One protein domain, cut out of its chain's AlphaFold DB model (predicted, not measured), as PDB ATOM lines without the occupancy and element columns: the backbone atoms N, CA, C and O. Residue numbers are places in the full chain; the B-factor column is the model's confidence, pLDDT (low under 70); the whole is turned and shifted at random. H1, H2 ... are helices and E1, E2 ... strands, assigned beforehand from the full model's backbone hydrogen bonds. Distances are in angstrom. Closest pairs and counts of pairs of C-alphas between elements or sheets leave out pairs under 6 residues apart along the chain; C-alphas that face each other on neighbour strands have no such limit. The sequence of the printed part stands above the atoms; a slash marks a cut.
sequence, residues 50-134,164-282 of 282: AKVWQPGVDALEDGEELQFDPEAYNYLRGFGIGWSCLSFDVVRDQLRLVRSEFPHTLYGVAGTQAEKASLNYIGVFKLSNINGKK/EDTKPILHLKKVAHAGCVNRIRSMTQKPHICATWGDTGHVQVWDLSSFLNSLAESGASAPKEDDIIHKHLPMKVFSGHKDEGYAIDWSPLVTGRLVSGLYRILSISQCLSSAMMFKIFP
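This is residues 50 to 134 and 164 to 282 of the 282 residues of the protein "Transducin family protein / WD-40 repeat family protein" of Zea mays (UniProt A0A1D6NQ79). Three twisted sheets of four strands each stand one behind the other like neighbouring blades, E2 to E5, then E6 to E9, then E10 to E13, each only partly face to face with the next. H1 covers part of the first sheet, and residues 54 to 65, at the far end of the stretch before E2, stick out from the body. The printed part has 204 residues, with E1 to E8, H1 and E9 to E13 in that order along the chain; each sheet is antiparallel and its strands lie in chain order. The class is mostly strand, though under half of the residues are in named elements. The whole is only just compact, close to loose, with a radius of gyration of the C-alphas of 19.7 A, and spans 59 by 46 by 36 A.

The printed part begins at C-alpha 50, at (42.058, -14.441, 4.283). E1 is residues 64 to 67. E2, residues 85 to 91, is 16.0 A long and begins at C-alpha 85, at (38.388, -32.131, 32.578). E3, residues 104 to 112, and E4, residues 121 to 130, each measure 25.1 A. E5, residues 169 to 176, measures 22.9 A. E6 is residues 181 to 186, E7 residues 193 to 198 and E8 residues 203 to 207. H1, residues 209 to 217, measures 12.2 A. E9 is residues 236 to 238 and E10 residues 247 to 250. E11, residues 257 to 262, measures 17.0 A, and E12, residues 265 to 270, 16.6 A. E13, residues 278 to 281, ends at C-alpha 281, at (62.261, -46.966, 42.900).

E1 pairs with no named strand and is apart from E2. The sheet E2 E3 E4 E5 is twisted; E2 E3 E4 form a meander, each strand the antiparallel neighbour of the one before. N 89 and O 109 are 2.8 A apart across the hairpin E2 and E3, N 108 and O 125 2.9 A across the hairpin E3 and E4, and N 124 and O 173 2.8 A between E4 and E5, each within hydrogen-bond range. H1 is on this sheet at a height over the sheet of 9.3 A, along the strands, at 25 degrees to E4 on the local plane. It lies over E4, where the closest C-alphas are those of Lys 126 and Leu 215, 6.4 A apart. Every O i to N i+4 pair in H1 is within hydrogen-bond range. The three sheets form a stack of sheets, face to face in turn. Between the first two, the closest C-alphas of E2 and E6 are those of Ser 87 and Arg 183, 5.2 A apart. E6 E7 E8 form a second meander, with N 185 and O 195 at 2.9 A and N 196 and O 204 at 2.8 A; E8 and E9 have N 238 and O 203 at 2.8 A. The closest C-alphas of E6 and E10, those of Arg 185 and Asp 249, are 6.6 A apart. E10 E11 E12 E13 form a third meander, with N 259 and O 249 at 2.9 A, N 260 and O 267 at 2.9 A, and N 281 and O 266 at 2.8 A.

The two C-alphas farthest apart, those of Asp 62 and Ala 275, are 62.8 A apart. Residues 135 to 163 are not printed, and C-alphas 134 and 164 are 19.4 A apart across the cut. Of the links that are printed whole, E1 to E2, E2 to E3 and H1 to E9 are long; in the last, residues 229 to 230 pair in parallel with residues 174 to 175 of E5. The mean pLDDT of the printed part is 84.5, and 31 residues are under 70, among them residues 218 to 226 and 272 to 282.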
ATOM      1  N   ALA A  50      42.051 -14.013   2.889       60.47
ATOM      2  CA  ALA A  50      42.058 -14.441   4.283       60.47
ATOM      3  C   ALA A  50      43.502 -14.704   4.746       60.47
ATOM      4  O   ALA A  50      44.106 -15.728   4.438       60.47
ATOM      5  N   LYS A  51      44.089 -13.755   5.483       67.56
ATOM      6  CA  LYS A  51      45.438 -13.904   6.036       67.56
ATOM      7  C   LYS A  51      45.372 -14.656   7.366       67.56
ATOM      8  O   LYS A  51      44.791 -14.160   8.331       67.56
ATOM      9  N   VAL A  52      45.998 -15.833   7.419       77.31
ATOM     10  CA  VAL A  52      46.146 -16.633   8.644       77.31
ATOM     11  C   VAL A  52      47.022 -15.881   9.645       77.31
ATOM     12  O   VAL A  52      48.163 -15.546   9.336       77.31
ATOM     13  N   TRP A  53      46.494 -15.623  10.842       79.62
ATOM     14  CA  TRP A  53      47.255 -14.994  11.922       79.62
ATOM     15  C   TRP A  53      48.320 -15.934  12.501       79.62
ATOM     16  O   TRP A  53      48.030 -17.095  12.807       79.62
ATOM     17  N   GLN A  54      49.537 -15.417  12.677       79.06
ATOM     18  CA  GLN A  54      50.680 -16.157  13.210       79.06
ATOM     19  C   GLN A  54      51.096 -15.643  14.603       79.06
ATOM     20  O   GLN A  54      51.516 -14.485  14.722       79.06
ATOM     21  N   PRO A  55      51.058 -16.490  15.653       78.94
ATOM     22  CA  PRO A  55      51.506 -16.100  16.986       78.94
ATOM     23  C   PRO A  55      52.958 -15.612  16.987       78.94
ATOM     24  O   PRO A  55      53.849 -16.298  16.493       78.94
ATOM     25  N   GLY A  56      53.206 -14.432  17.560       77.44
ATOM     26  CA  GLY A  56      54.552 -13.861  17.714       77.44
ATOM     27  C   GLY A  56      55.129 -13.175  16.468       77.44
ATOM     28  O   GLY A  56      56.137 -12.485  16.588       77.44
ATOM     29  N   VAL A  57      54.486 -13.316  15.306       83.25
ATOM     30  CA  VAL A  57      54.839 -12.598  14.066       83.25
ATOM     31  C   VAL A  57      53.867 -11.447  13.834       83.25
ATOM     32  O   VAL A  57      54.266 -10.329  13.518       83.25
ATOM     33  N   ASP A  58      52.581 -11.721  14.026       82.25
ATOM     34  CA  ASP A  58      51.511 -10.770  13.799       82.25
ATOM     35  C   ASP A  58      51.052 -10.136  15.120       82.25
ATOM     36  O   ASP A  58      50.556 -10.822  16.017       82.25
ATOM     37  N   ALA A  59      51.165  -8.812  15.232       80.25
ATOM     38  CA  ALA A  59      50.532  -8.074  16.321       80.25
ATOM     39  C   ALA A  59      49.005  -8.068  16.138       80.25
ATOM     40  O   ALA A  59      48.515  -7.933  15.015       80.25
ATOM     41  N   LEU A  60      48.282  -8.240  17.244       80.19
ATOM     42  CA  LEU A  60      46.832  -8.077  17.309       80.19
ATOM     43  C   LEU A  60      46.552  -6.638  17.752       80.19
ATOM     44  O   LEU A  60      47.061  -6.217  18.793       80.19
ATOM     45  N   GLU A  61      45.808  -5.875  16.958       81.75
ATOM     46  CA  GLU A  61      45.477  -4.489  17.298       81.75
ATOM     47  C   GLU A  61      44.365  -4.415  18.362       81.75
ATOM     48  O   GLU A  61      43.579  -5.351  18.542       81.75
ATOM     49  N   ASP A  62      44.275  -3.287  19.076       76.06
ATOM     50  CA  ASP A  62      43.253  -3.070  20.106       76.06
ATOM     51  C   ASP A  62      41.836  -3.191  19.512       76.06
ATOM     52  O   ASP A  62      41.371  -2.339  18.753       76.06
ATOM     53  N   GLY A  63      41.123  -4.252  19.899       80.94
ATOM     54  CA  GLY A  63      39.763  -4.546  19.431       80.94
ATOM     55  C   GLY A  63      39.678  -5.534  18.264       80.94
ATOM     56  O   GLY A  63      38.567  -5.815  17.805       80.94
ATOM     57  N   GLU A  64      40.804  -6.082  17.802       79.62
ATOM     58  CA  GLU A  64      40.811  -7.248  16.921       79.62
ATOM     59  C   GLU A  64      40.537  -8.527  17.724       79.62
ATOM     60  O   GLU A  64      41.137  -8.790  18.764       79.62
ATOM     61  N   GLU A  65      39.617  -9.351  17.224       80.12
ATOM     62  CA  GLU A  65      39.348 -10.688  17.751       80.12
ATOM     63  C   GLU A  65      39.726 -11.709  16.678       80.12
ATOM     64  O   GLU A  65      39.355 -11.567  15.508       80.12
ATOM     65  N   LEU A  66      40.464 -12.747  17.074       82.06
ATOM     66  CA  LEU A  66      40.791 -13.855  16.186       82.06
ATOM     67  C   LEU A  66      39.543 -14.698  15.958       82.06
ATOM     68  O   LEU A  66      38.979 -15.250  16.904       82.06
ATOM     69  N   GLN A  67      39.140 -14.822  14.696       77.00
ATOM     70  CA  GLN A  67      38.075 -15.735  14.324       77.00
ATOM     71  C   GLN A  67      38.658 -17.041  13.809       77.00
ATOM     72  O   GLN A  67      39.644 -17.102  13.063       77.00
ATOM     73  N   PHE A  68      38.026 -18.109  14.259       76.88
ATOM     74  CA  PHE A  68      38.262 -19.434  13.742       76.88
ATOM     75  C   PHE A  68      37.855 -19.506  12.266       76.88
ATOM     76  O   PHE A  68      36.901 -18.858  11.851       76.88
ATOM     77  N   ASP A  69      38.601 -20.296  11.503       81.00
ATOM     78  CA  ASP A  69      38.329 -20.565  10.097       81.00
ATOM     79  C   ASP A  69      37.712 -21.972   9.973       81.00
ATOM     80  O   ASP A  69      38.424 -22.953  10.221       81.00
ATOM     81  N   PRO A  70      36.410 -22.090   9.646       71.44
ATOM     82  CA  PRO A  70      35.727 -23.375   9.499       71.44
ATOM     83  C   PRO A  70      36.307 -24.292   8.434       71.44
ATOM     84  O   PRO A  70      36.212 -25.509   8.580       71.44
ATOM     85  N   GLU A  71      36.946 -23.745   7.406       76.31
ATOM     86  CA  GLU A  71      37.474 -24.534   6.292       76.31
ATOM     87  C   GLU A  71      38.771 -25.260   6.652       76.31
ATOM     88  O   GLU A  71      39.117 -26.276   6.048       76.31
ATOM     89  N   ALA A  72      39.461 -24.813   7.705       80.31
ATOM     90  CA  ALA A  72      40.680 -25.457   8.179       80.31
ATOM     91  C   ALA A  72      40.438 -26.858   8.790       80.31
ATOM     92  O   ALA A  72      41.397 -27.604   9.019       80.31
ATOM     93  N   TYR A  73      39.183 -27.236   9.063       78.19
ATOM     94  CA  TYR A  73      38.828 -28.458   9.780       78.19
ATOM     95  C   TYR A  73      37.852 -29.298   8.965       78.19
ATOM     96  O   TYR A  73      36.790 -28.838   8.566       78.19
ATOM     97  N   ASN A  74      38.159 -30.587   8.810       77.00
ATOM     98  CA  ASN A  74      37.221 -31.531   8.190       77.00
ATOM     99  C   ASN A  74      35.964 -31.727   9.049       77.00
ATOM    100  O   ASN A  74      34.907 -32.098   8.542       77.00
ATOM    101  N   TYR A  75      36.111 -31.530  10.360       78.50
ATOM    102  CA  TYR A  75      35.052 -31.645  11.342       78.50
ATOM    103  C   TYR A  75      35.404 -30.834  12.590       78.50
ATOM    104  O   TYR A  75      36.458 -31.048  13.192       78.50
ATOM    105  N   LEU A  76      34.509 -29.939  13.008       82.62
ATOM    106  CA  LEU A  76      34.595 -29.266  14.299       82.62
ATOM    107  C   LEU A  76      33.213 -29.193  14.939       82.62
ATOM    108  O   LEU A  76      32.292 -28.584  14.398       82.62
ATOM    109  N   ARG A  77      33.079 -29.778  16.130       82.38
ATOM    110  CA  ARG A  77      31.885 -29.656  16.969       82.38
ATOM    111  C   ARG A  77      32.288 -29.587  18.433       82.38
ATOM    112  O   ARG A  77      33.181 -30.307  18.871       82.38
ATOM    113  N   GLY A  78      31.609 -28.721  19.179       83.19
ATOM    114  CA  GLY A  78      31.729 -28.643  20.629       83.19
ATOM    115  C   GLY A  78      30.692 -29.532  21.305       83.19
ATOM    116  O   GLY A  78      29.540 -29.580  20.878       83.19
ATOM    117  N   PHE A  79      31.094 -30.205  22.376       85.50
ATOM    118  CA  PHE A  79      30.196 -30.942  23.255       85.50
ATOM    119  C   PHE A  79      30.573 -30.685  24.713       85.50
ATOM    120  O   PHE A  79      31.739 -30.467  25.042       85.50
ATOM    121  N   GLY A  80      29.566 -30.675  25.584       86.25
ATOM    122  CA  GLY A  80      29.737 -30.471  27.016       86.25
ATOM    123  C   GLY A  80      29.484 -31.766  27.770       86.25
ATOM    124  O   GLY A  80      28.447 -32.390  27.582       86.25
ATOM    125  N   ILE A  81      30.414 -32.145  28.645       86.75
ATOM    126  CA  ILE A  81      30.264 -33.304  29.542       86.75
ATOM    127  C   ILE A  81      29.990 -32.903  30.995       86.75
ATOM    128  O   ILE A  81      29.927 -33.771  31.853       86.75
ATOM    129  N   GLY A  82      29.784 -31.610  31.272       89.69
ATOM    130  CA  GLY A  82      29.486 -31.074  32.602       89.69
ATOM    131  C   GLY A  82      30.650 -30.269  33.173       89.69
ATOM    132  O   GLY A  82      30.744 -29.072  32.920       89.69
ATOM    133  N   TRP A  83      31.519 -30.917  33.952       93.31
ATOM    134  CA  TRP A  83      32.671 -30.258  34.582       93.31
ATOM    135  C   TRP A  83      33.871 -30.148  33.639       93.31
ATOM    136  O   TRP A  83      34.001 -30.913  32.679       93.31
ATOM    137  N   SER A  84      34.784 -29.221  33.946       94.12
ATOM    138  CA  SER A  84      36.094 -29.180  33.300       94.12
ATOM    139  C   SER A  84      36.826 -30.502  33.519       94.12
ATOM    140  O   SER A  84      36.685 -31.149  34.559       94.12
ATOM    141  N   CYS A  85      37.601 -30.910  32.521       94.31
ATOM    142  CA  CYS A  85      38.388 -32.131  32.578       94.31
ATOM    143  C   CYS A  85      39.865 -31.799  32.407       94.31
ATOM    144  O   CYS A  85      40.245 -31.163  31.426       94.31
ATOM    145  N   LEU A  86      40.692 -32.241  33.354       94.31
ATOM    146  CA  LEU A  86      42.148 -32.067  33.287       94.31
ATOM    147  C   LEU A  86      42.792 -33.041  32.303       94.31
ATOM    148  O   LEU A  86      43.869 -32.788  31.768       94.31
ATOM    149  N   SER A  87      42.137 -34.176  32.078       96.00
ATOM    150  CA  SER A  87      42.635 -35.218  31.197       96.00
ATOM    151  C   SER A  87      41.496 -35.979  30.536       96.00
ATOM    152  O   SER A  87      40.404 -36.125  31.090       96.00
ATOM    153  N   PHE A  88      41.783 -36.485  29.346       96.50
ATOM    154  CA  PHE A  88      40.954 -37.438  28.635       96.50
ATOM    155  C   PHE A  88      41.852 -38.416  27.884       96.50
ATOM    156  O   PHE A  88      43.024 -38.129  27.628       96.50
ATOM    157  N   ASP A  89      41.300 -39.569  27.539       96.94
ATOM    158  CA  ASP A  89      41.975 -40.568  26.730       96.94
ATOM    159  C   ASP A  89      40.986 -41.237  25.778       96.94
ATOM    160  O   ASP A  89      39.804 -41.405  26.097       96.94
ATOM    161  N   VAL A  90      41.472 -41.612  24.596       94.88
ATOM    162  CA  VAL A  90      40.660 -42.311  23.597       94.88
ATOM    163  C   VAL A  90      40.668 -43.799  23.916       94.88
ATOM    164  O   VAL A  90      41.721 -44.431  23.995       94.88
ATOM    165  N   VAL A  91      39.480 -44.374  24.070       94.69
ATOM    166  CA  VAL A  91      39.314 -45.809  24.288       94.69
ATOM    167  C   VAL A  91      39.322 -46.493  22.930       94.69
ATOM    168  O   VAL A  91      38.514 -46.177  22.056       94.69
ATOM    169  N   ARG A  92      40.238 -47.446  22.743       90.06
ATOM    170  CA  ARG A  92      40.293 -48.227  21.504       90.06
ATOM    171  C   ARG A  92      39.051 -49.105  21.394       90.06
ATOM    172  O   ARG A  92      38.781 -49.918  22.275       90.06
ATOM    173  N   ASP A  93      38.327 -48.939  20.300       85.19
ATOM    174  CA  ASP A  93      37.184 -49.774  19.957       85.19
ATOM    175  C   ASP A  93      37.611 -51.006  19.130       85.19
ATOM    176  O   ASP A  93      38.796 -51.245  18.882       85.19
ATOM    177  N   GLN A  94      36.624 -51.801  18.708       78.81
ATOM    178  CA  GLN A  94      36.815 -52.960  17.833       78.81
ATOM    179  C   GLN A  94      36.202 -52.770  16.432       78.81
ATOM    180  O   GLN A  94      36.109 -53.733  15.673       78.81
ATOM    181  N   LEU A  95      35.788 -51.556  16.036       75.00
ATOM    182  CA  LEU A  95      35.003 -51.345  14.803       75.00
ATOM    183  C   LEU A  95      35.895 -51.253  13.534       75.00
ATOM    184  O   LEU A  95      35.650 -50.439  12.645       75.00
ATOM    185  N   ARG A  96      36.927 -52.107  13.438       70.19
ATOM    186  CA  ARG A  96      37.968 -52.194  12.380       70.19
ATOM    187  C   ARG A  96      39.033 -51.086  12.389       70.19
ATOM    188  O   ARG A  96      38.802 -49.982  12.871       70.19
ATOM    189  N   LEU A  97      40.214 -51.434  11.854       66.25
ATOM    190  CA  LEU A  97      41.488 -50.710  12.007       66.25
ATOM    191  C   LEU A  97      41.692 -49.526  11.041       66.25
ATOM    192  O   LEU A  97      42.618 -48.747  11.234       66.25
ATOM    193  N   VAL A  98      40.864 -49.394  10.003       70.12
ATOM    194  CA  VAL A  98      40.991 -48.355   8.969       70.12
ATOM    195  C   VAL A  98      39.591 -47.891   8.590       70.12
ATOM    196  O   VAL A  98      38.913 -48.539   7.798       70.12
ATOM    197  N   ARG A  99      39.130 -46.798   9.205       72.12
ATOM    198  CA  ARG A  99      37.875 -46.143   8.824       72.12
ATOM    199  C   ARG A  99      38.210 -44.905   8.017       72.12
ATOM    200  O   ARG A  99      38.684 -43.923   8.573       72.12
ATOM    201  N   SER A 100      37.977 -44.977   6.717       73.25
ATOM    202  CA  SER A 100      38.052 -43.833   5.805       73.25
ATOM    203  C   SER A 100      36.674 -43.253   5.488       73.25
ATOM    204  O   SER A 100      36.584 -42.153   4.956       73.25
ATOM    205  N   GLU A 101      35.611 -43.996   5.801       79.44
ATOM    206  CA  GLU A 101      34.235 -43.647   5.459       79.44
ATOM    207  C   GLU A 101      33.447 -43.223   6.700       79.44
ATOM    208  O   GLU A 101      33.581 -43.807   7.785       79.44
ATOM    209  N   PHE A 102      32.636 -42.186   6.519       81.50
ATOM    210  CA  PHE A 102      31.677 -41.705   7.503       81.50
ATOM    211  C   PHE A 102      30.422 -42.599   7.527       81.50
ATOM    212  O   PHE A 102      30.132 -43.260   6.528       81.50
ATOM    213  N   PRO A 103      29.664 -42.626   8.639       87.31
ATOM    214  CA  PRO A 103      29.900 -41.919   9.901       87.31
ATOM    215  C   PRO A 103      30.978 -42.577  10.772       87.31
ATOM    216  O   PRO A 103      31.086 -43.801  10.872       87.31
ATOM    217  N   HIS A 104      31.755 -41.762  11.488       87.56
ATOM    218  CA  HIS A 104      32.688 -42.253  12.500       87.56
ATOM    219  C   HIS A 104      32.034 -42.363  13.884       87.56
ATOM    220  O   HIS A 104      31.056 -41.688  14.210       87.56
ATOM    221  N   THR A 105      32.606 -43.241  14.708       90.38
ATOM    222  CA  THR A 105      32.272 -43.403  16.127       90.38
ATOM    223  C   THR A 105      33.565 -43.403  16.935       90.38
ATOM    224  O   THR A 105      34.541 -44.029  16.520       90.38
ATOM    225  N   LEU A 106      33.559 -42.702  18.066       91.62
ATOM    226  CA  LEU A 106      34.677 -42.546  18.991       91.62
ATOM    227  C   LEU A 106      34.224 -42.926  20.402       91.62
ATOM    228  O   LEU A 106      33.164 -42.490  20.849       91.62
ATOM    229  N   TYR A 107      35.056 -43.669  21.122       94.69
ATOM    230  CA  TYR A 107      34.886 -43.919  22.551       94.69
ATOM    231  C   TYR A 107      35.991 -43.213  23.326       94.69
ATOM    232  O   TYR A 107      37.140 -43.150  22.882       94.69
ATOM    233  N   GLY A 108      35.660 -42.689  24.500       95.69
ATOM    234  CA  GLY A 108      36.620 -41.966  25.315       95.69
ATOM    235  C   GLY A 108      36.283 -41.994  26.793       95.69
ATOM    236  O   GLY A 108      35.168 -42.312  27.208       95.69
ATOM    237  N   VAL A 109      37.292 -41.659  27.584       97.19
ATOM    238  CA  VAL A 109      37.163 -41.423  29.018       97.19
ATOM    239  C   VAL A 109      37.740 -40.059  29.354       97.19
ATOM    240  O   VAL A 109      38.753 -39.658  28.790       97.19
ATOM    241  N   ALA A 110      37.107 -39.342  30.270       97.44
ATOM    242  CA  ALA A 110      37.567 -38.048  30.753       97.44
ATOM    243  C   ALA A 110      37.480 -37.987  32.275       97.44
ATOM    244  O   ALA A 110      36.576 -38.556  32.883       97.44
ATOM    245  N   GLY A 111      38.442 -37.310  32.888       96.81
ATOM    246  CA  GLY A 111      38.510 -37.116  34.326       96.81
ATOM    247  C   GLY A 111      38.183 -35.680  34.708       96.81
ATOM    248  O   GLY A 111      38.847 -34.763  34.221       96.81
ATOM    249  N   THR A 112      37.191 -35.479  35.578       96.69
ATOM    250  CA  THR A 112      36.738 -34.132  35.945       96.69
ATOM    251  C   THR A 112      37.573 -33.470  37.041       96.69
ATOM    252  O   THR A 112      38.199 -34.139  37.867       96.69
ATOM    253  N   GLN A 113      37.477 -32.142  37.087       95.50
ATOM    254  CA  GLN A 113      37.875 -31.287  38.198       95.50
ATOM    255  C   GLN A 113      36.684 -30.405  38.608       95.50
ATOM    256  O   GLN A 113      36.449 -29.330  38.061       95.50
ATOM    257  N   ALA A 114      35.900 -30.889  39.564       94.19
ATOM    258  CA  ALA A 114      34.769 -30.179  40.143       94.19
ATOM    259  C   ALA A 114      35.193 -29.348  41.366       94.19
ATOM    260  O   ALA A 114      36.210 -29.619  42.000       94.19
ATOM    261  N   GLU A 115      34.359 -28.381  41.752       91.62
ATOM    262  CA  GLU A 115      34.585 -27.539  42.939       91.62
ATOM    263  C   GLU A 115      34.647 -28.355  44.243       91.62
ATOM    264  O   GLU A 115      35.382 -28.023  45.172       91.62
ATOM    265  N   LYS A 116      33.867 -29.440  44.322       92.50
ATOM    266  CA  LYS A 116      33.821 -30.332  45.484       92.50
ATOM    267  C   LYS A 116      34.322 -31.713  45.106       92.50
ATOM    268  O   LYS A 116      33.859 -32.293  44.126       92.50
ATOM    269  N   ALA A 117      35.157 -32.289  45.969       90.00
ATOM    270  CA  ALA A 117      35.741 -33.616  45.779       90.00
ATOM    271  C   ALA A 117      34.700 -34.708  45.469       90.00
ATOM    272  O   ALA A 117      34.962 -35.581  44.649       90.00
ATOM    273  N   SER A 118      33.511 -34.639  46.081       91.25
ATOM    274  CA  SER A 118      32.423 -35.613  45.908       91.25
ATOM    275  C   SER A 118      31.644 -35.483  44.597       91.25
ATOM    276  O   SER A 118      30.809 -36.336  44.307       91.25
ATOM    277  N   LEU A 119      31.836 -34.392  43.853       94.00
ATOM    278  CA  LEU A 119      31.157 -34.137  42.579       94.00
ATOM    279  C   LEU A 119      31.999 -34.567  41.375       94.00
ATOM    280  O   LEU A 119      31.539 -34.443  40.241       94.00
ATOM    281  N   ASN A 120      33.209 -35.068  41.621       96.19
ATOM    282  CA  ASN A 120      34.071 -35.581  40.576       96.19
ATOM    283  C   ASN A 120      33.602 -36.943  40.072       96.19
ATOM    284  O   ASN A 120      33.103 -37.788  40.823       96.19
ATOM    285  N   TYR A 121      33.805 -37.166  38.781       97.00
ATOM    286  CA  TYR A 121      33.539 -38.435  38.134       97.00
ATOM    287  C   TYR A 121      34.509 -38.692  36.982       97.00
ATOM    288  O   TYR A 121      35.135 -37.789  36.425       97.00
ATOM    289  N   ILE A 122      34.598 -39.961  36.608       97.62
ATOM    290  CA  ILE A 122      35.109 -40.395  35.317       97.62
ATOM    291  C   ILE A 122      33.927 -40.375  34.347       97.62
ATOM    292  O   ILE A 122      32.944 -41.094  34.539       97.62
ATOM    293  N   GLY A 123      33.998 -39.526  33.327       96.56
ATOM    294  CA  GLY A 123      33.044 -39.503  32.226       96.56
ATOM    295  C   GLY A 123      33.448 -40.532  31.182       96.56
ATOM    296  O   GLY A 123      34.470 -40.359  30.528       96.56
ATOM    297  N   VAL A 124      32.664 -41.594  31.024       96.38
ATOM    298  CA  VAL A 124      32.814 -42.585  29.951       96.38
ATOM    299  C   VAL A 124      31.848 -42.202  28.847       96.38
ATOM    300  O   VAL A 124      30.647 -42.114  29.100       96.38
ATOM    301  N   PHE A 125      32.342 -41.946  27.641       94.62
ATOM    302  CA  PHE A 125      31.507 -41.412  26.574       94.62
ATOM    303  C   PHE A 125      31.705 -42.109  25.231       94.62
ATOM    304  O   PHE A 125      32.773 -42.642  24.924       94.62
ATOM    305  N   LYS A 126      30.643 -42.069  24.427       93.75
ATOM    306  CA  LYS A 126      30.603 -42.493  23.028       93.75
ATOM    307  C   LYS A 126      30.080 -41.326  22.204       93.75
ATOM    308  O   LYS A 126      28.991 -40.829  22.474       93.75
ATOM    309  N   LEU A 127      30.849 -40.916  21.207       91.50
ATOM    310  CA  LEU A 127      30.423 -39.966  20.190       91.50
ATOM    311  C   LEU A 127      30.152 -40.751  18.907       91.50
ATOM    312  O   LEU A 127      31.063 -41.383  18.376       91.50
ATOM    313  N   SER A 128      28.911 -40.758  18.437       90.75
ATOM    314  CA  SER A 128      28.482 -41.450  17.218       90.75
ATOM    315  C   SER A 128      27.970 -40.454  16.179       90.75
ATOM    316  O   SER A 128      27.776 -39.275  16.481       90.75
ATOM    317  N   ASN A 129      27.763 -40.932  14.948       88.62
ATOM    318  CA  ASN A 129      27.263 -40.125  13.833       88.62
ATOM    319  C   ASN A 129      28.142 -38.897  13.522       88.62
ATOM    320  O   ASN A 129      27.664 -37.791  13.276       88.62
ATOM    321  N   ILE A 130      29.462 -39.078  13.603       87.25
ATOM    322  CA  ILE A 130      30.429 -38.039  13.251       87.25
ATOM    323  C   ILE A 130      30.550 -38.038  11.728       87.25
ATOM    324  O   ILE A 130      31.152 -38.956  11.180       87.25
ATOM    325  N   ASN A 131      29.990 -37.026  11.068       83.62
ATOM    326  CA  ASN A 131      30.078 -36.812   9.621       83.62
ATOM    327  C   ASN A 131      30.928 -35.572   9.345       83.62
ATOM    328  O   ASN A 131      30.718 -34.548   9.991       83.62
ATOM    329  N   GLY A 132      31.888 -35.654   8.426       75.69
ATOM    330  CA  GLY A 132      32.763 -34.538   8.070       75.69
ATOM    331  C   GLY A 132      33.035 -34.468   6.572       75.69
ATOM    332  O   GLY A 132      32.574 -35.307   5.803       75.69
ATOM    333  N   LYS A 133      33.821 -33.473   6.156       71.44
ATOM    334  CA  LYS A 133      34.210 -33.322   4.749       71.44
ATOM    335  C   LYS A 133      35.174 -34.446   4.352       71.44
ATOM    336  O   LYS A 133      36.206 -34.647   5.004       71.44
ATOM    337  N   LYS A 134      34.842 -35.192   3.293       62.75
ATOM    338  CA  LYS A 134      35.717 -36.220   2.711       62.75
ATOM    339  C   LYS A 134      36.919 -35.518   2.073       62.75
ATOM    340  O   LYS A 134      36.744 -34.674   1.205       62.75
ATOM    341  N   GLU A 164      18.925 -32.909  10.827       60.44
ATOM    342  CA  GLU A 164      19.030 -33.283  12.243       60.44
ATOM    343  C   GLU A 164      19.599 -34.698  12.412       60.44
ATOM    344  O   GLU A 164      20.337 -34.958  13.362       60.44
ATOM    345  N   ASP A 165      19.365 -35.540  11.407       62.88
ATOM    346  CA  ASP A 165      19.852 -36.906  11.274       62.88
ATOM    347  C   ASP A 165      21.373 -37.030  11.068       62.88
ATOM    348  O   ASP A 165      21.915 -38.111  11.286       62.88
ATOM    349  N   THR A 166      22.099 -35.967  10.699       70.38
ATOM    350  CA  THR A 166      23.573 -35.981  10.540       70.38
ATOM    351  C   THR A 166      24.314 -35.375  11.733       70.38
ATOM    352  O   THR A 166      25.551 -35.337  11.751       70.38
ATOM    353  N   LYS A 167      23.587 -34.912  12.764       81.25
ATOM    354  CA  LYS A 167      24.188 -34.362  13.987       81.25
ATOM    355  C   LYS A 167      24.856 -35.483  14.802       81.25
ATOM    356  O   LYS A 167      24.277 -36.559  14.969       81.25
ATOM    357  N   PRO A 168      26.055 -35.234  15.360       87.19
ATOM    358  CA  PRO A 168      26.707 -36.195  16.228       87.19
ATOM    359  C   PRO A 168      25.907 -36.374  17.512       87.19
ATOM    360  O   PRO A 168      25.339 -35.419  18.050       87.19
ATOM    361  N   ILE A 169      25.928 -37.592  18.033       89.00
ATOM    362  CA  ILE A 169      25.228 -37.944  19.261       89.00
ATOM    363  C   ILE A 169      26.278 -38.281  20.312       89.00
ATOM    364  O   ILE A 169      27.132 -39.144  20.099       89.00
ATOM    365  N   LEU A 170      26.227 -37.576  21.442       90.50
ATOM    366  CA  LEU A 170      27.055 -37.852  22.609       90.50
ATOM    367  C   LEU A 170      26.245 -38.676  23.608       90.50
ATOM    368  O   LEU A 170      25.237 -38.202  24.123       90.50
ATOM    369  N   HIS A 171      26.740 -39.862  23.935       91.88
ATOM    370  CA  HIS A 171      26.280 -40.641  25.078       91.88
ATOM    371  C   HIS A 171      27.312 -40.556  26.196       91.88
ATOM    372  O   HIS A 171      28.510 -40.690  25.931       91.88
ATOM    373  N   LEU A 172      26.862 -40.370  27.437       93.56
ATOM    374  CA  LEU A 172      27.738 -40.161  28.585       93.56
ATOM    375  C   LEU A 172      27.262 -40.973  29.791       93.56
ATOM    376  O   LEU A 172      26.145 -40.815  30.264       93.56
ATOM    377  N   LYS A 173      28.154 -41.783  30.359       95.19
ATOM    378  CA  LYS A 173      27.973 -42.407  31.672       95.19
ATOM    379  C   LYS A 173      28.977 -41.811  32.650       95.19
ATOM    380  O   LYS A 173      30.153 -41.651  32.327       95.19
ATOM    381  N   LYS A 174      28.518 -41.488  33.857       95.88
ATOM    382  CA  LYS A 174      29.337 -40.853  34.899       95.88
ATOM    383  C   LYS A 174      29.631 -41.861  36.004       95.88
ATOM    384  O   LYS A 174      28.707 -42.427  36.580       95.88
ATOM    385  N   VAL A 175      30.903 -42.070  36.327       97.00
ATOM    386  CA  VAL A 175      31.342 -42.953  37.417       97.00
ATOM    387  C   VAL A 175      31.961 -42.118  38.528       97.00
ATOM    388  O   VAL A 175      32.951 -41.439  38.287       97.00
ATOM    389  N   ALA A 176      31.395 -42.154  39.734       96.81
ATOM    390  CA  ALA A 176      31.870 -41.363  40.869       96.81
ATOM    391  C   ALA A 176      33.368 -41.585  41.131       96.81
ATOM    392  O   ALA A 176      33.821 -42.727  41.227       96.81
ATOM    393  N   HIS A 177      34.113 -40.497  41.311       96.62
ATOM    394  CA  HIS A 177      35.532 -40.525  41.641       96.62
ATOM    395  C   HIS A 177      35.785 -39.736  42.928       96.62
ATOM    396  O   HIS A 177      35.198 -38.678  43.153       96.62
ATOM    397  N   ALA A 178      36.653 -40.260  43.792       92.38
ATOM    398  CA  ALA A 178      37.022 -39.587  45.031       92.38
ATOM    399  C   ALA A 178      38.133 -38.567  44.753       92.38
ATOM    400  O   ALA A 178      39.275 -38.952  44.509       92.38
ATOM    401  N   GLY A 179      37.787 -37.279  44.797       92.94
ATOM    402  CA  GLY A 179      38.727 -36.204  44.475       92.94
ATOM    403  C   GLY A 179      38.856 -35.963  42.971       92.94
ATOM    404  O   GLY A 179      38.207 -36.636  42.163       92.94
ATOM    405  N   CYS A 180      39.647 -34.965  42.595       95.38
ATOM    406  CA  CYS A 180      39.852 -34.588  41.198       95.38
ATOM    407  C   CYS A 180      40.593 -35.686  40.430       95.38
ATOM    408  O   CYS A 180      41.368 -36.448  41.007       95.38
ATOM    409  N   VAL A 181      40.381 -35.760  39.115       96.94
ATOM    410  CA  VAL A 181      41.086 -36.708  38.241       96.94
ATOM    411  C   VAL A 181      42.136 -35.959  37.421       96.94
ATOM    412  O   VAL A 181      41.863 -35.455  36.331       96.94
ATOM    413  N   ASN A 182      43.361 -35.909  37.940       96.06
ATOM    414  CA  ASN A 182      44.484 -35.196  37.328       96.06
ATOM    415  C   ASN A 182      44.951 -35.861  36.028       96.06
ATOM    416  O   ASN A 182      45.225 -35.186  35.032       96.06
ATOM    417  N   ARG A 183      45.021 -37.198  36.017       96.94
ATOM    418  CA  ARG A 183      45.264 -37.978  34.800       96.94
ATOM    419  C   ARG A 183      44.402 -39.230  34.751       96.94
ATOM    420  O   ARG A 183      44.306 -39.943  35.743       96.94
ATOM    421  N   ILE A 184      43.868 -39.534  33.571       97.69
ATOM    422  CA  ILE A 184      43.267 -40.818  33.213       97.69
ATOM    423  C   ILE A 184      43.972 -41.420  31.992       97.69
ATOM    424  O   ILE A 184      44.338 -40.693  31.069       97.69
ATOM    425  N   ARG A 185      44.185 -42.741  31.994       97.19
ATOM    426  CA  ARG A 185      44.720 -43.502  30.853       97.19
ATOM    427  C   ARG A 185      44.023 -44.847  30.689       97.19
ATOM    428  O   ARG A 185      43.957 -45.627  31.642       97.19
ATOM    429  N   SER A 186      43.570 -45.140  29.476       96.69
ATOM    430  CA  SER A 186      43.036 -46.440  29.072       96.69
ATOM    431  C   SER A 186      44.177 -47.395  28.709       96.69
ATOM    432  O   SER A 186      45.178 -47.009  28.104       96.69
ATOM    433  N   MET A 187      44.061 -48.662  29.106       94.50
ATOM    434  CA  MET A 187      45.073 -49.670  28.800       94.50
ATOM    435  C   MET A 187      45.014 -50.075  27.326       94.50
ATOM    436  O   MET A 187      43.977 -50.485  26.812       94.50
ATOM    437  N   THR A 188      46.168 -50.086  26.662       91.00
ATOM    438  CA  THR A 188      46.284 -50.405  25.232       91.00
ATOM    439  C   THR A 188      45.722 -51.781  24.858       91.00
ATOM    440  O   THR A 188      45.058 -51.914  23.833       91.00
ATOM    441  N   GLN A 189      45.997 -52.809  25.668       91.88
ATOM    442  CA  GLN A 189      45.614 -54.198  25.388       91.88
ATOM    443  C   GLN A 189      44.199 -54.542  25.877       91.88
ATOM    444  O   GLN A 189      43.573 -55.456  25.347       91.88
ATOM    445  N   LYS A 190      43.699 -53.837  26.901       93.56
ATOM    446  CA  LYS A 190      42.348 -54.003  27.462       93.56
ATOM    447  C   LYS A 190      41.710 -52.626  27.688       93.56
ATOM    448  O   LYS A 190      41.724 -52.147  28.818       93.56
ATOM    449  N   PRO A 191      41.132 -52.001  26.648       92.94
ATOM    450  CA  PRO A 191      40.714 -50.593  26.694       92.94
ATOM    451  C   PRO A 191      39.629 -50.258  27.730       92.94
ATOM    452  O   PRO A 191      39.498 -49.109  28.147       92.94
ATOM    453  N   HIS A 192      38.880 -51.261  28.195       93.94
ATOM    454  CA  HIS A 192      37.922 -51.117  29.293       93.94
ATOM    455  C   HIS A 192      38.580 -50.898  30.663       93.94
ATOM    456  O   HIS A 192      37.926 -50.400  31.576       93.94
ATOM    457  N   ILE A 193      39.862 -51.243  30.815       96.44
ATOM    458  CA  ILE A 193      40.623 -50.988  32.036       96.44
ATOM    459  C   ILE A 193      41.257 -49.606  31.948       96.44
ATOM    460  O   ILE A 193      42.074 -49.343  31.064       96.44
ATOM    461  N   CYS A 194      40.925 -48.740  32.901       96.94
ATOM    462  CA  CYS A 194      41.475 -47.390  32.986       96.94
ATOM    463  C   CYS A 194      42.203 -47.179  34.313       96.94
ATOM    464  O   CYS A 194      41.772 -47.676  35.350       96.94
ATOM    465  N   ALA A 195      43.304 -46.434  34.289       97.31
ATOM    466  CA  ALA A 195      43.981 -45.955  35.487       97.31
ATOM    467  C   ALA A 195      43.716 -44.463  35.667       97.31
ATOM    468  O   ALA A 195      43.784 -43.714  34.692       97.31
ATOM    469  N   THR A 196      43.462 -44.037  36.902       97.19
ATOM    470  CA  THR A 196      43.387 -42.629  37.292       97.19
ATOM    471  C   THR A 196      44.439 -42.298  38.338       97.19
ATOM    472  O   THR A 196      44.798 -43.143  39.156       97.19
ATOM    473  N   TRP A 197      44.922 -41.060  38.319       95.81
ATOM    474  CA  TRP A 197      45.636 -40.451  39.437       95.81
ATOM    475  C   TRP A 197      44.915 -39.162  39.802       95.81
ATOM    476  O   TRP A 197      44.685 -38.322  38.929       95.81
ATOM    477  N   GLY A 198      44.517 -39.047  41.066       91.75
ATOM    478  CA  GLY A 198      43.859 -37.862  41.595       91.75
ATOM    479  C   GLY A 198      44.695 -37.035  42.565       91.75
ATOM    480  O   GLY A 198      45.809 -37.407  42.943       91.75
ATOM    481  N   ASP A 199      44.091 -35.934  42.998       91.88
ATOM    482  CA  ASP A 199      44.591 -35.013  44.030       91.88
ATOM    483  C   ASP A 199      44.810 -35.689  45.399       91.88
ATOM    484  O   ASP A 199      45.646 -35.271  46.191       91.88
ATOM    485  N   THR A 200      44.116 -36.798  45.659       91.19
ATOM    486  CA  THR A 200      44.286 -37.632  46.862       91.19
ATOM    487  C   THR A 200      45.626 -38.377  46.931       91.19
ATOM    488  O   THR A 200      45.896 -39.067  47.914       91.19
ATOM    489  N   GLY A 201      46.454 -38.311  45.882       89.88
ATOM    490  CA  GLY A 201      47.712 -39.057  45.785       89.88
ATOM    491  C   GLY A 201      47.530 -40.549  45.482       89.88
ATOM    492  O   GLY A 201      48.505 -41.291  45.375       89.88
ATOM    493  N   HIS A 202      46.294 -41.015  45.303       92.25
ATOM    494  CA  HIS A 202      46.011 -42.406  44.972       92.25
ATOM    495  C   HIS A 202      46.007 -42.647  43.464       92.25
ATOM    496  O   HIS A 202      45.415 -41.886  42.695       92.25
ATOM    497  N   VAL A 203      46.620 -43.762  43.061       94.56
ATOM    498  CA  VAL A 203      46.481 -44.313  41.709       94.56
ATOM    499  C   VAL A 203      45.448 -45.428  41.756       94.56
ATOM    500  O   VAL A 203      45.623 -46.419  42.466       94.56
ATOM    501  N   GLN A 204      44.358 -45.272  41.019       95.25
ATOM    502  CA  GLN A 204      43.222 -46.190  41.041       95.25
ATOM    503  C   GLN A 204      43.060 -46.860  39.680       95.25
ATOM    504  O   GLN A 204      43.261 -46.232  38.646       95.25
ATOM    505  N   VAL A 205      42.709 -48.144  39.669       96.62
ATOM    506  CA  VAL A 205      42.441 -48.913  38.447       96.62
ATOM    507  C   VAL A 205      40.974 -49.307  38.426       96.62
ATOM    508  O   VAL A 205      40.464 -49.844  39.408       96.62
ATOM    509  N   TRP A 206      40.318 -49.065  37.301       97.31
ATOM    510  CA  TRP A 206      38.878 -49.171  37.109       97.31
ATOM    511  C   TRP A 206      38.562 -50.164  35.998       97.31
ATOM    512  O   TRP A 206      39.225 -50.145  34.961       97.31
ATOM    513  N   ASP A 207      37.532 -50.985  36.200       96.44
ATOM    514  CA  ASP A 207      36.920 -51.778  35.134       96.44
ATOM    515  C   ASP A 207      35.664 -51.066  34.639       96.44
ATOM    516  O   ASP A 207      34.645 -51.019  35.321       96.44
ATOM    517  N   LEU A 208      35.739 -50.490  33.445       96.56
ATOM    518  CA  LEU A 208      34.643 -49.727  32.857       96.56
ATOM    519  C   LEU A 208      33.862 -50.538  31.813       96.56
ATOM    520  O   LEU A 208      33.082 -49.963  31.053       96.56
ATOM    521  N   SER A 209      34.042 -51.865  31.773       94.81
ATOM    522  CA  SER A 209      33.423 -52.745  30.770       94.81
ATOM    523  C   SER A 209      31.903 -52.620  30.726       94.81
ATOM    524  O   SER A 209      31.329 -52.505  29.647       94.81
ATOM    525  N   SER A 210      31.238 -52.604  31.884       94.19
ATOM    526  CA  SER A 210      29.773 -52.510  31.960       94.19
ATOM    527  C   SER A 210      29.246 -51.202  31.362       94.19
ATOM    528  O   SER A 210      28.259 -51.212  30.629       94.19
ATOM    529  N   PHE A 211      29.932 -50.088  31.620       94.56
ATOM    530  CA  PHE A 211      29.571 -48.772  31.097       94.56
ATOM    531  C   PHE A 211      29.825 -48.676  29.591       94.56
ATOM    532  O   PHE A 211      28.976 -48.175  28.861       94.56
ATOM    533  N   LEU A 212      30.958 -49.199  29.112       93.56
ATOM    534  CA  LEU A 212      31.283 -49.220  27.684       93.56
ATOM    535  C   LEU A 212      30.334 -50.117  26.882       93.56
ATOM    536  O   LEU A 212      29.900 -49.717  25.805       93.56
ATOM    537  N   ASN A 213      29.970 -51.287  27.411       92.56
ATOM    538  CA  ASN A 213      29.011 -52.185  26.766       92.56
ATOM    539  C   ASN A 213      27.616 -51.551  26.715       92.56
ATOM    540  O   ASN A 213      26.997 -51.521  25.655       92.56
ATOM    541  N   SER A 214      27.176 -50.933  27.817       91.88
ATOM    542  CA  SER A 214      25.926 -50.164  27.846       91.88
ATOM    543  C   SER A 214      25.928 -49.034  26.809       91.88
ATOM    544  O   SER A 214      24.928 -48.841  26.121       91.88
ATOM    545  N   LEU A 215      27.054 -48.331  26.633       91.06
ATOM    546  CA  LEU A 215      27.226 -47.304  25.596       91.06
ATOM    547  C   LEU A 215      27.234 -47.883  24.173       91.06
ATOM    548  O   LEU A 215      26.796 -47.235  23.223       91.06
ATOM    549  N   ALA A 216      27.756 -49.094  23.986       88.00
ATOM    550  CA  ALA A 216      27.762 -49.759  22.689       88.00
ATOM    551  C   ALA A 216      26.346 -50.150  22.243       88.00
ATOM    552  O   ALA A 216      26.000 -49.899  21.090       88.00
ATOM    553  N   GLU A 217      25.537 -50.677  23.165       84.06
ATOM    554  CA  GLU A 217      24.154 -51.114  22.929       84.06
ATOM    555  C   GLU A 217      23.157 -49.953  22.816       84.06
ATOM    556  O   GLU A 217      22.099 -50.098  22.204       84.06
ATOM    557  N   SER A 218      23.480 -48.787  23.380       69.88
ATOM    558  CA  SER A 218      22.595 -47.622  23.319       69.88
ATOM    559  C   SER A 218      22.595 -46.969  21.929       69.88
ATOM    560  O   SER A 218      23.636 -46.586  21.379       69.88
ATOM    561  N   GLY A 219      21.382 -46.844  21.372       65.00
ATOM    562  CA  GLY A 219      21.022 -45.849  20.353       65.00
ATOM    563  C   GLY A 219      20.790 -44.472  20.991       65.00
ATOM    564  O   GLY A 219      21.210 -44.262  22.125       65.00
ATOM    565  N   ALA A 220      20.113 -43.540  20.302       55.94
ATOM    566  CA  ALA A 220      19.809 -42.190  20.810       55.94
ATOM    567  C   ALA A 220      19.283 -42.233  22.266       55.94
ATOM    568  O   ALA A 220      18.213 -42.786  22.524       55.94
ATOM    569  N   SER A 221      20.063 -41.727  23.233       54.38
ATOM    570  CA  SER A 221      19.775 -41.901  24.662       54.38
ATOM    571  C   SER A 221      18.659 -40.970  25.119       54.38
ATOM    572  O   SER A 221      18.527 -39.834  24.662       54.38
ATOM    573  N   ALA A 222      17.852 -41.448  26.069       51.66
ATOM    574  CA  ALA A 222      16.922 -40.597  26.789       51.66
ATOM    575  C   ALA A 222      17.713 -39.694  27.762       51.66
ATOM    576  O   ALA A 222      18.471 -40.214  28.583       51.66
ATOM    577  N   PRO A 223      17.496 -38.366  27.764       54.47
ATOM    578  CA  PRO A 223      18.330 -37.390  28.484       54.47
ATOM    579  C   PRO A 223      18.365 -37.546  30.015       54.47
ATOM    580  O   PRO A 223      19.133 -36.869  30.685       54.47
ATOM    581  N   LYS A 224      17.539 -38.423  30.598       57.41
ATOM    582  CA  LYS A 224      17.458 -38.625  32.054       57.41
ATOM    583  C   LYS A 224      18.523 -39.573  32.610       57.41
ATOM    584  O   LYS A 224      18.751 -39.563  33.815       57.41
ATOM    585  N   GLU A 225      19.136 -40.410  31.776       64.81
ATOM    586  CA  GLU A 225      20.105 -41.406  32.251       64.81
ATOM    587  C   GLU A 225      21.528 -40.839  32.371       64.81
ATOM    588  O   GLU A 225      22.287 -41.257  33.243       64.81
ATOM    589  N   ASP A 226      21.867 -39.843  31.548       68.56
ATOM    590  CA  ASP A 226      23.219 -39.273  31.455       68.56
ATOM    591  C   ASP A 226      23.594 -38.402  32.675       68.56
ATOM    592  O   ASP A 226      24.764 -38.073  32.899       68.56
ATOM    593  N   ASP A 227      22.617 -38.042  33.513       79.38
ATOM    594  CA  ASP A 227      22.825 -37.275  34.747       79.38
ATOM    595  C   ASP A 227      23.071 -38.129  35.990       79.38
ATOM    596  O   ASP A 227      23.499 -37.612  37.025       79.38
ATOM    597  N   ILE A 228      22.883 -39.444  35.892       89.62
ATOM    598  CA  ILE A 228      23.123 -40.351  37.009       89.62
ATOM    599  C   ILE A 228      24.632 -40.552  37.184       89.62
ATOM    600  O   ILE A 228      25.335 -41.013  36.287       89.62
ATOM    601  N   ILE A 229      25.132 -40.244  38.384       92.94
ATOM    602  CA  ILE A 229      26.501 -40.569  38.787       92.94
ATOM    603  C   ILE A 229      26.491 -41.942  39.460       92.94
ATOM    604  O   ILE A 229      26.025 -42.108  40.591       92.94
ATOM    605  N   HIS A 230      27.020 -42.940  38.761       94.38
ATOM    606  CA  HIS A 230      27.088 -44.313  39.233       94.38
ATOM    607  C   HIS A 230      28.200 -44.480  40.268       94.38
ATOM    608  O   HIS A 230      29.347 -44.088  40.050       94.38
ATOM    609  N   LYS A 231      27.882 -45.127  41.390       94.06
ATOM    610  CA  LYS A 231      28.894 -45.580  42.346       94.06
ATOM    611  C   LYS A 231      29.482 -46.892  41.842       94.06
ATOM    612  O   LYS A 231      28.780 -47.896  41.763       94.06
ATOM    613  N   HIS A 232      30.763 -46.875  41.516       94.94
ATOM    614  CA  HIS A 232      31.534 -48.053  41.147       94.94
ATOM    615  C   HIS A 232      32.808 -48.052  41.988       94.94
ATOM    616  O   HIS A 232      33.345 -46.985  42.278       94.94
ATOM    617  N   LEU A 233      33.257 -49.218  42.439       94.38
ATOM    618  CA  LEU A 233      34.476 -49.311  43.237       94.38
ATOM    619  C   LEU A 233      35.669 -49.569  42.312       94.38
ATOM    620  O   LEU A 233      35.546 -50.375  41.388       94.38
ATOM    621  N   PRO A 234      36.825 -48.932  42.553       94.56
ATOM    622  CA  PRO A 234      38.032 -49.254  41.810       94.56
ATOM    623  C   PRO A 234      38.439 -50.705  42.091       94.56
ATOM    624  O   PRO A 234      38.382 -51.175  43.227       94.56
ATOM    625  N   MET A 235      38.907 -51.408  41.059       93.19
ATOM    626  CA  MET A 235      39.455 -52.758  41.191       93.19
ATOM    627  C   MET A 235      40.668 -52.776  42.115       93.19
ATOM    628  O   MET A 235      40.889 -53.734  42.854       93.19
ATOM    629  N   LYS A 236      41.509 -51.741  41.999       91.06
ATOM    630  CA  LYS A 236      42.760 -51.607  42.742       91.06
ATOM    631  C   LYS A 236      43.009 -50.152  43.094       91.06
ATOM    632  O   LYS A 236      42.733 -49.261  42.296       91.06
ATOM    633  N   VAL A 237      43.580 -49.941  44.272       92.56
ATOM    634  CA  VAL A 237      44.003 -48.630  44.766       92.56
ATOM    635  C   VAL A 237      45.442 -48.755  45.237       92.56
ATOM    636  O   VAL A 237      45.761 -49.615  46.056       92.56
ATOM    637  N   PHE A 238      46.313 -47.910  44.704       90.62
ATOM    638  CA  PHE A 238      47.691 -47.769  45.137       90.62
ATOM    639  C   PHE A 238      47.861 -46.441  45.867       90.62
ATOM    640  O   PHE A 238      47.640 -45.375  45.295       90.62
ATOM    641  N   SER A 239      48.287 -46.522  47.125       90.19
ATOM    642  CA  SER A 239      48.481 -45.391  48.038       90.19
ATOM    643  C   SER A 239      49.954 -45.169  48.409       90.19
ATOM    644  O   SER A 239      50.253 -44.604  49.455       90.19
ATOM    645  N   GLY A 240      50.896 -45.640  47.580       86.06
ATOM    646  CA  GLY A 240      52.330 -45.494  47.858       86.06
ATOM    647  C   GLY A 240      52.891 -44.093  47.594       86.06
ATOM    648  O   GLY A 240      53.984 -43.784  48.066       86.06
ATOM    649  N   HIS A 241      52.162 -43.246  46.864       87.25
ATOM    650  CA  HIS A 241      52.527 -41.845  46.659       87.25
ATOM    651  C   HIS A 241      51.978 -40.980  47.793       87.25
ATOM    652  O   HIS A 241      50.879 -41.226  48.289       87.25
ATOM    653  N   LYS A 242      52.760 -39.983  48.215       85.88
ATOM    654  CA  LYS A 242      52.400 -39.078  49.320       85.88
ATOM    655  C   LYS A 242      51.634 -37.835  48.872       85.88
ATOM    656  O   LYS A 242      50.909 -37.275  49.681       85.88
ATOM    657  N   ASP A 243      51.810 -37.441  47.615       89.00
ATOM    658  CA  ASP A 243      51.199 -36.258  47.010       89.00
ATOM    659  C   ASP A 243      50.482 -36.623  45.709       89.00
ATOM    660  O   ASP A 243      50.647 -37.721  45.156       89.00
ATOM    661  N   GLU A 244      49.693 -35.671  45.218       91.38
ATOM    662  CA  GLU A 244      49.066 -35.728  43.906       91.38
ATOM    663  C   GLU A 244      50.086 -35.886  42.778       91.38
ATOM    664  O   GLU A 244      51.203 -35.378  42.841       91.38
ATOM    665  N   GLY A 245      49.687 -36.545  41.694       90.12
ATOM    666  CA  GLY A 245      50.550 -36.706  40.536       90.12
ATOM    667  C   GLY A 245      49.789 -36.675  39.226       90.12
ATOM    668  O   GLY A 245      48.572 -36.833  39.162       90.12
ATOM    669  N   TYR A 246      50.555 -36.471  38.159       92.75
ATOM    670  CA  TYR A 246      50.041 -36.393  36.794       92.75
ATOM    671  C   TYR A 246      50.665 -37.450  35.890       92.75
ATOM    672  O   TYR A 246      50.130 -37.716  34.826       92.75
ATOM    673  N   ALA A 247      51.797 -38.059  36.249       92.69
ATOM    674  CA  ALA A 247      52.509 -38.959  35.349       92.69
ATOM    675  C   ALA A 247      52.092 -40.416  35.575       92.69
ATOM    676  O   ALA A 247      52.713 -41.125  36.360       92.69
ATOM    677  N   ILE A 248      51.061 -40.871  34.859       93.88
ATOM    678  CA  ILE A 248      50.755 -42.298  34.688       93.88
ATOM    679  C   ILE A 248      50.814 -42.698  33.219       93.88
ATOM    680  O   ILE A 248      50.420 -41.910  32.352       93.88
ATOM    681  N   ASP A 249      51.266 -43.924  32.961       94.50
ATOM    682  CA  ASP A 249      51.149 -44.554  31.648       94.50
ATOM    683  C   ASP A 249      51.177 -46.088  31.725       94.50
ATOM    684  O   ASP A 249      51.792 -46.679  32.621       94.50
ATOM    685  N   TRP A 250      50.507 -46.738  30.774       94.69
ATOM    686  CA  TRP A 250      50.482 -48.194  30.650       94.69
ATOM    687  C   TRP A 250      51.639 -48.687  29.779       94.69
ATOM    688  O   TRP A 250      52.002 -48.073  28.782       94.69
ATOM    689  N   SER A 251      52.198 -49.850  30.109       93.25
ATOM    690  CA  SER A 251      53.160 -50.504  29.226       93.25
ATOM    691  C   SER A 251      52.454 -50.999  27.957       93.25
ATOM    692  O   SER A 251      51.519 -51.797  28.065       93.25
ATOM    693  N   PRO A 252      52.931 -50.635  26.753       91.31
ATOM    694  CA  PRO A 252      52.361 -51.148  25.509       91.31
ATOM    695  C   PRO A 252      52.721 -52.624  25.264       91.31
ATOM    696  O   PRO A 252      52.009 -53.321  24.546       91.31
ATOM    697  N   LEU A 253      53.798 -53.121  25.886       91.75
ATOM    698  CA  LEU A 253      54.326 -54.475  25.672       91.75
ATOM    699  C   LEU A 253      53.851 -55.480  26.723       91.75
ATOM    700  O   LEU A 253      53.664 -56.652  26.414       91.75
ATOM    701  N   VAL A 254      53.675 -55.039  27.972       91.81
ATOM    702  CA  VAL A 254      53.320 -55.926  29.085       91.81
ATOM    703  C   VAL A 254      51.950 -55.553  29.626       91.81
ATOM    704  O   VAL A 254      51.787 -54.559  30.333       91.81
ATOM    705  N   THR A 255      50.967 -56.401  29.339       91.12
ATOM    706  CA  THR A 255      49.585 -56.219  29.779       91.12
ATOM    707  C   THR A 255      49.499 -56.058  31.297       91.12
ATOM    708  O   THR A 255      50.025 -56.866  32.069       91.12
ATOM    709  N   GLY A 256      48.803 -55.011  31.742       88.56
ATOM    710  CA  GLY A 256      48.598 -54.737  33.162       88.56
ATOM    711  C   GLY A 256      49.785 -54.104  33.883       88.56
ATOM    712  O   GLY A 256      49.662 -53.872  35.082       88.56
ATOM    713  N   ARG A 257      50.900 -53.810  33.206       91.12
ATOM    714  CA  ARG A 257      52.009 -53.068  33.810       91.12
ATOM    715  C   ARG A 257      51.742 -51.570  33.703       91.12
ATOM    716  O   ARG A 257      51.704 -51.036  32.601       91.12
ATOM    717  N   LEU A 258      51.577 -50.911  34.842       92.75
ATOM    718  CA  LEU A 258      51.373 -49.467  34.948       92.75
ATOM    719  C   LEU A 258      52.606 -48.818  35.568       92.75
ATOM    720  O   LEU A 258      53.147 -49.335  36.547       92.75
ATOM    721  N   VAL A 259      53.013 -47.678  35.028       92.50
ATOM    722  CA  VAL A 259      53.996 -46.792  35.644       92.50
ATOM    723  C   VAL A 259      53.267 -45.583  36.212       92.50
ATOM    724  O   VAL A 259      52.395 -45.017  35.557       92.50
ATOM    725  N   SER A 260      53.638 -45.187  37.425       90.50
ATOM    726  CA  SER A 260      53.236 -43.915  38.023       90.50
ATOM    727  C   SER A 260      54.456 -43.225  38.630       90.50
ATOM    728  O   SER A 260      55.257 -43.878  39.299       90.50
ATOM    729  N   GLY A 261      54.628 -41.934  38.356       85.38
ATOM    730  CA  GLY A 261      55.776 -41.143  38.796       85.38
ATOM    731  C   GLY A 261      55.383 -39.848  39.507       85.38
ATOM    732  O   GLY A 261      54.630 -39.042  38.965       85.38
ATOM    733  N   LEU A 262      55.934 -39.641  40.700       76.75
ATOM    734  CA  LEU A 262      55.954 -38.365  41.427       76.75
ATOM    735  C   LEU A 262      57.424 -37.935  41.555       76.75
ATOM    736  O   LEU A 262      58.292 -38.799  41.496       76.75
ATOM    737  N   TYR A 263      57.737 -36.646  41.723       59.88
ATOM    738  CA  TYR A 263      59.101 -36.147  41.962       59.88
ATOM    739  C   TYR A 263      59.939 -37.115  42.838       59.88
ATOM    740  O   TYR A 263      59.710 -37.226  44.039       59.88
ATOM    741  N   ARG A 264      60.912 -37.803  42.208       55.56
ATOM    742  CA  ARG A 264      61.832 -38.830  42.764       55.56
ATOM    743  C   ARG A 264      61.283 -40.239  43.031       55.56
ATOM    744  O   ARG A 264      62.066 -41.108  43.365       55.56
ATOM    745  N   ILE A 265      59.992 -40.506  42.875       61.44
ATOM    746  CA  ILE A 265      59.417 -41.834  43.130       61.44
ATOM    747  C   ILE A 265      58.799 -42.378  41.847       61.44
ATOM    748  O   ILE A 265      57.794 -41.858  41.362       61.44
ATOM    749  N   LEU A 266      59.371 -43.464  41.326       66.25
ATOM    750  CA  LEU A 266      58.793 -44.237  40.227       66.25
ATOM    751  C   LEU A 266      58.199 -45.533  40.781       66.25
ATOM    752  O   LEU A 266      58.901 -46.322  41.407       66.25
ATOM    753  N   SER A 267      56.919 -45.786  40.528       69.88
ATOM    754  CA  SER A 267      56.253 -47.034  40.903       69.88
ATOM    755  C   SER A 267      55.824 -47.803  39.660       69.88
ATOM    756  O   SER A 267      55.105 -47.275  38.809       69.88
ATOM    757  N   ILE A 268      56.247 -49.066  39.573       73.94
ATOM    758  CA  ILE A 268      55.764 -50.032  38.582       73.94
ATOM    759  C   ILE A 268      54.795 -50.986  39.273       73.94
ATOM    760  O   ILE A 268      55.142 -51.616  40.271       73.94
ATOM    761  N   SER A 269      53.595 -51.117  38.713       73.69
ATOM    762  CA  SER A 269      52.505 -51.917  39.275       73.69
ATOM    763  C   SER A 269      52.048 -52.991  38.291       73.69
ATOM    764  O   SER A 269      51.790 -52.677  37.131       73.69
ATOM    765  N   GLN A 270      51.898 -54.241  38.745       80.94
ATOM    766  CA  GLN A 270      51.211 -55.293  37.980       80.94
ATOM    767  C   GLN A 270      49.728 -55.363  38.385       80.94
ATOM    768  O   GLN A 270      49.344 -55.984  39.379       80.94
ATOM    769  N   CYS A 271      48.869 -54.723  37.596       72.06
ATOM    770  CA  CYS A 271      47.475 -54.450  37.943       72.06
ATOM    771  C   CYS A 271      46.508 -55.608  37.655       72.06
ATOM    772  O   CYS A 271      45.422 -55.614  38.213       72.06
ATOM    773  N   LEU A 272      46.891 -56.628  36.879       68.31
ATOM    774  CA  LEU A 272      45.977 -57.718  36.476       68.31
ATOM    775  C   LEU A 272      46.247 -59.087  37.129       68.31
ATOM    776  O   LEU A 272      45.515 -60.033  36.864       68.31
ATOM    777  N   SER A 273      47.276 -59.214  37.971       64.12
ATOM    778  CA  SER A 273      47.541 -60.441  38.744       64.12
ATOM    779  C   SER A 273      46.773 -60.442  40.074       64.12
ATOM    780  O   SER A 273      46.567 -59.367  40.655       64.12
ATOM    781  N   SER A 274      46.397 -61.626  40.580       48.09
ATOM    782  CA  SER A 274      45.816 -61.804  41.925       48.09
ATOM    783  C   SER A 274      46.795 -61.428  43.042       48.09
ATOM    784  O   SER A 274      46.369 -60.967  44.094       48.09
ATOM    785  N   ALA A 275      48.105 -61.556  42.804       42.44
ATOM    786  CA  ALA A 275      49.144 -61.019  43.679       42.44
ATOM    787  C   ALA A 275      49.653 -59.694  43.098       42.44
ATOM    788  O   ALA A 275      50.201 -59.657  41.991       42.44
ATOM    789  N   MET A 276      49.440 -58.593  43.821       48.16
ATOM    790  CA  MET A 276      49.900 -57.276  43.392       48.16
ATOM    791  C   MET A 276      51.377 -57.110  43.735       48.16
ATOM    792  O   MET A 276      51.765 -57.224  44.894       48.16
ATOM    793  N   MET A 277      52.195 -56.831  42.725       55.12
ATOM    794  CA  MET A 277      53.596 -56.485  42.927       55.12
ATOM    795  C   MET A 277      53.772 -55.013  42.578       55.12
ATOM    796  O   MET A 277      53.569 -54.615  41.428       55.12
ATOM    797  N   PHE A 278      54.108 -54.223  43.593       58.91
ATOM    798  CA  PHE A 278      54.555 -52.849  43.439       58.91
ATOM    799  C   PHE A 278      56.062 -52.829  43.585       58.91
ATOM    800  O   PHE A 278      56.598 -53.318  44.579       58.91
ATOM    801  N   LYS A 279      56.748 -52.262  42.599       66.44
ATOM    802  CA  LYS A 279      58.174 -51.986  42.707       66.44
ATOM    803  C   LYS A 279      58.356 -50.481  42.699       66.44
ATOM    804  O   LYS A 279      58.129 -49.842  41.675       66.44
ATOM    805  N   ILE A 280      58.698 -49.948  43.866       65.81
ATOM    806  CA  ILE A 280      58.977 -48.530  44.072       65.81
ATOM    807  C   ILE A 280      60.485 -48.336  43.930       65.81
ATOM    808  O   ILE A 280      61.263 -49.051  44.561       65.81
ATOM    809  N   PHE A 281      60.880 -47.392  43.086       61.16
ATOM    810  CA  PHE A 281      62.261 -46.966  42.900       61.16
ATOM    811  C   PHE A 281      62.434 -45.565  43.518       61.16
ATOM    812  O   PHE A 281      61.574 -44.713  43.262       61.16
ATOM    813  N   PRO A 282      63.466 -45.357  44.361       50.09
ATOM    814  CA  PRO A 282      63.798 -44.059  44.956       50.09
ATOM    815  C   PRO A 282      64.546 -43.117  43.999       50.09
ATOM    816  O   PRO A 282      64.999 -43.588  42.928       50.09
TER     817      PRO A 282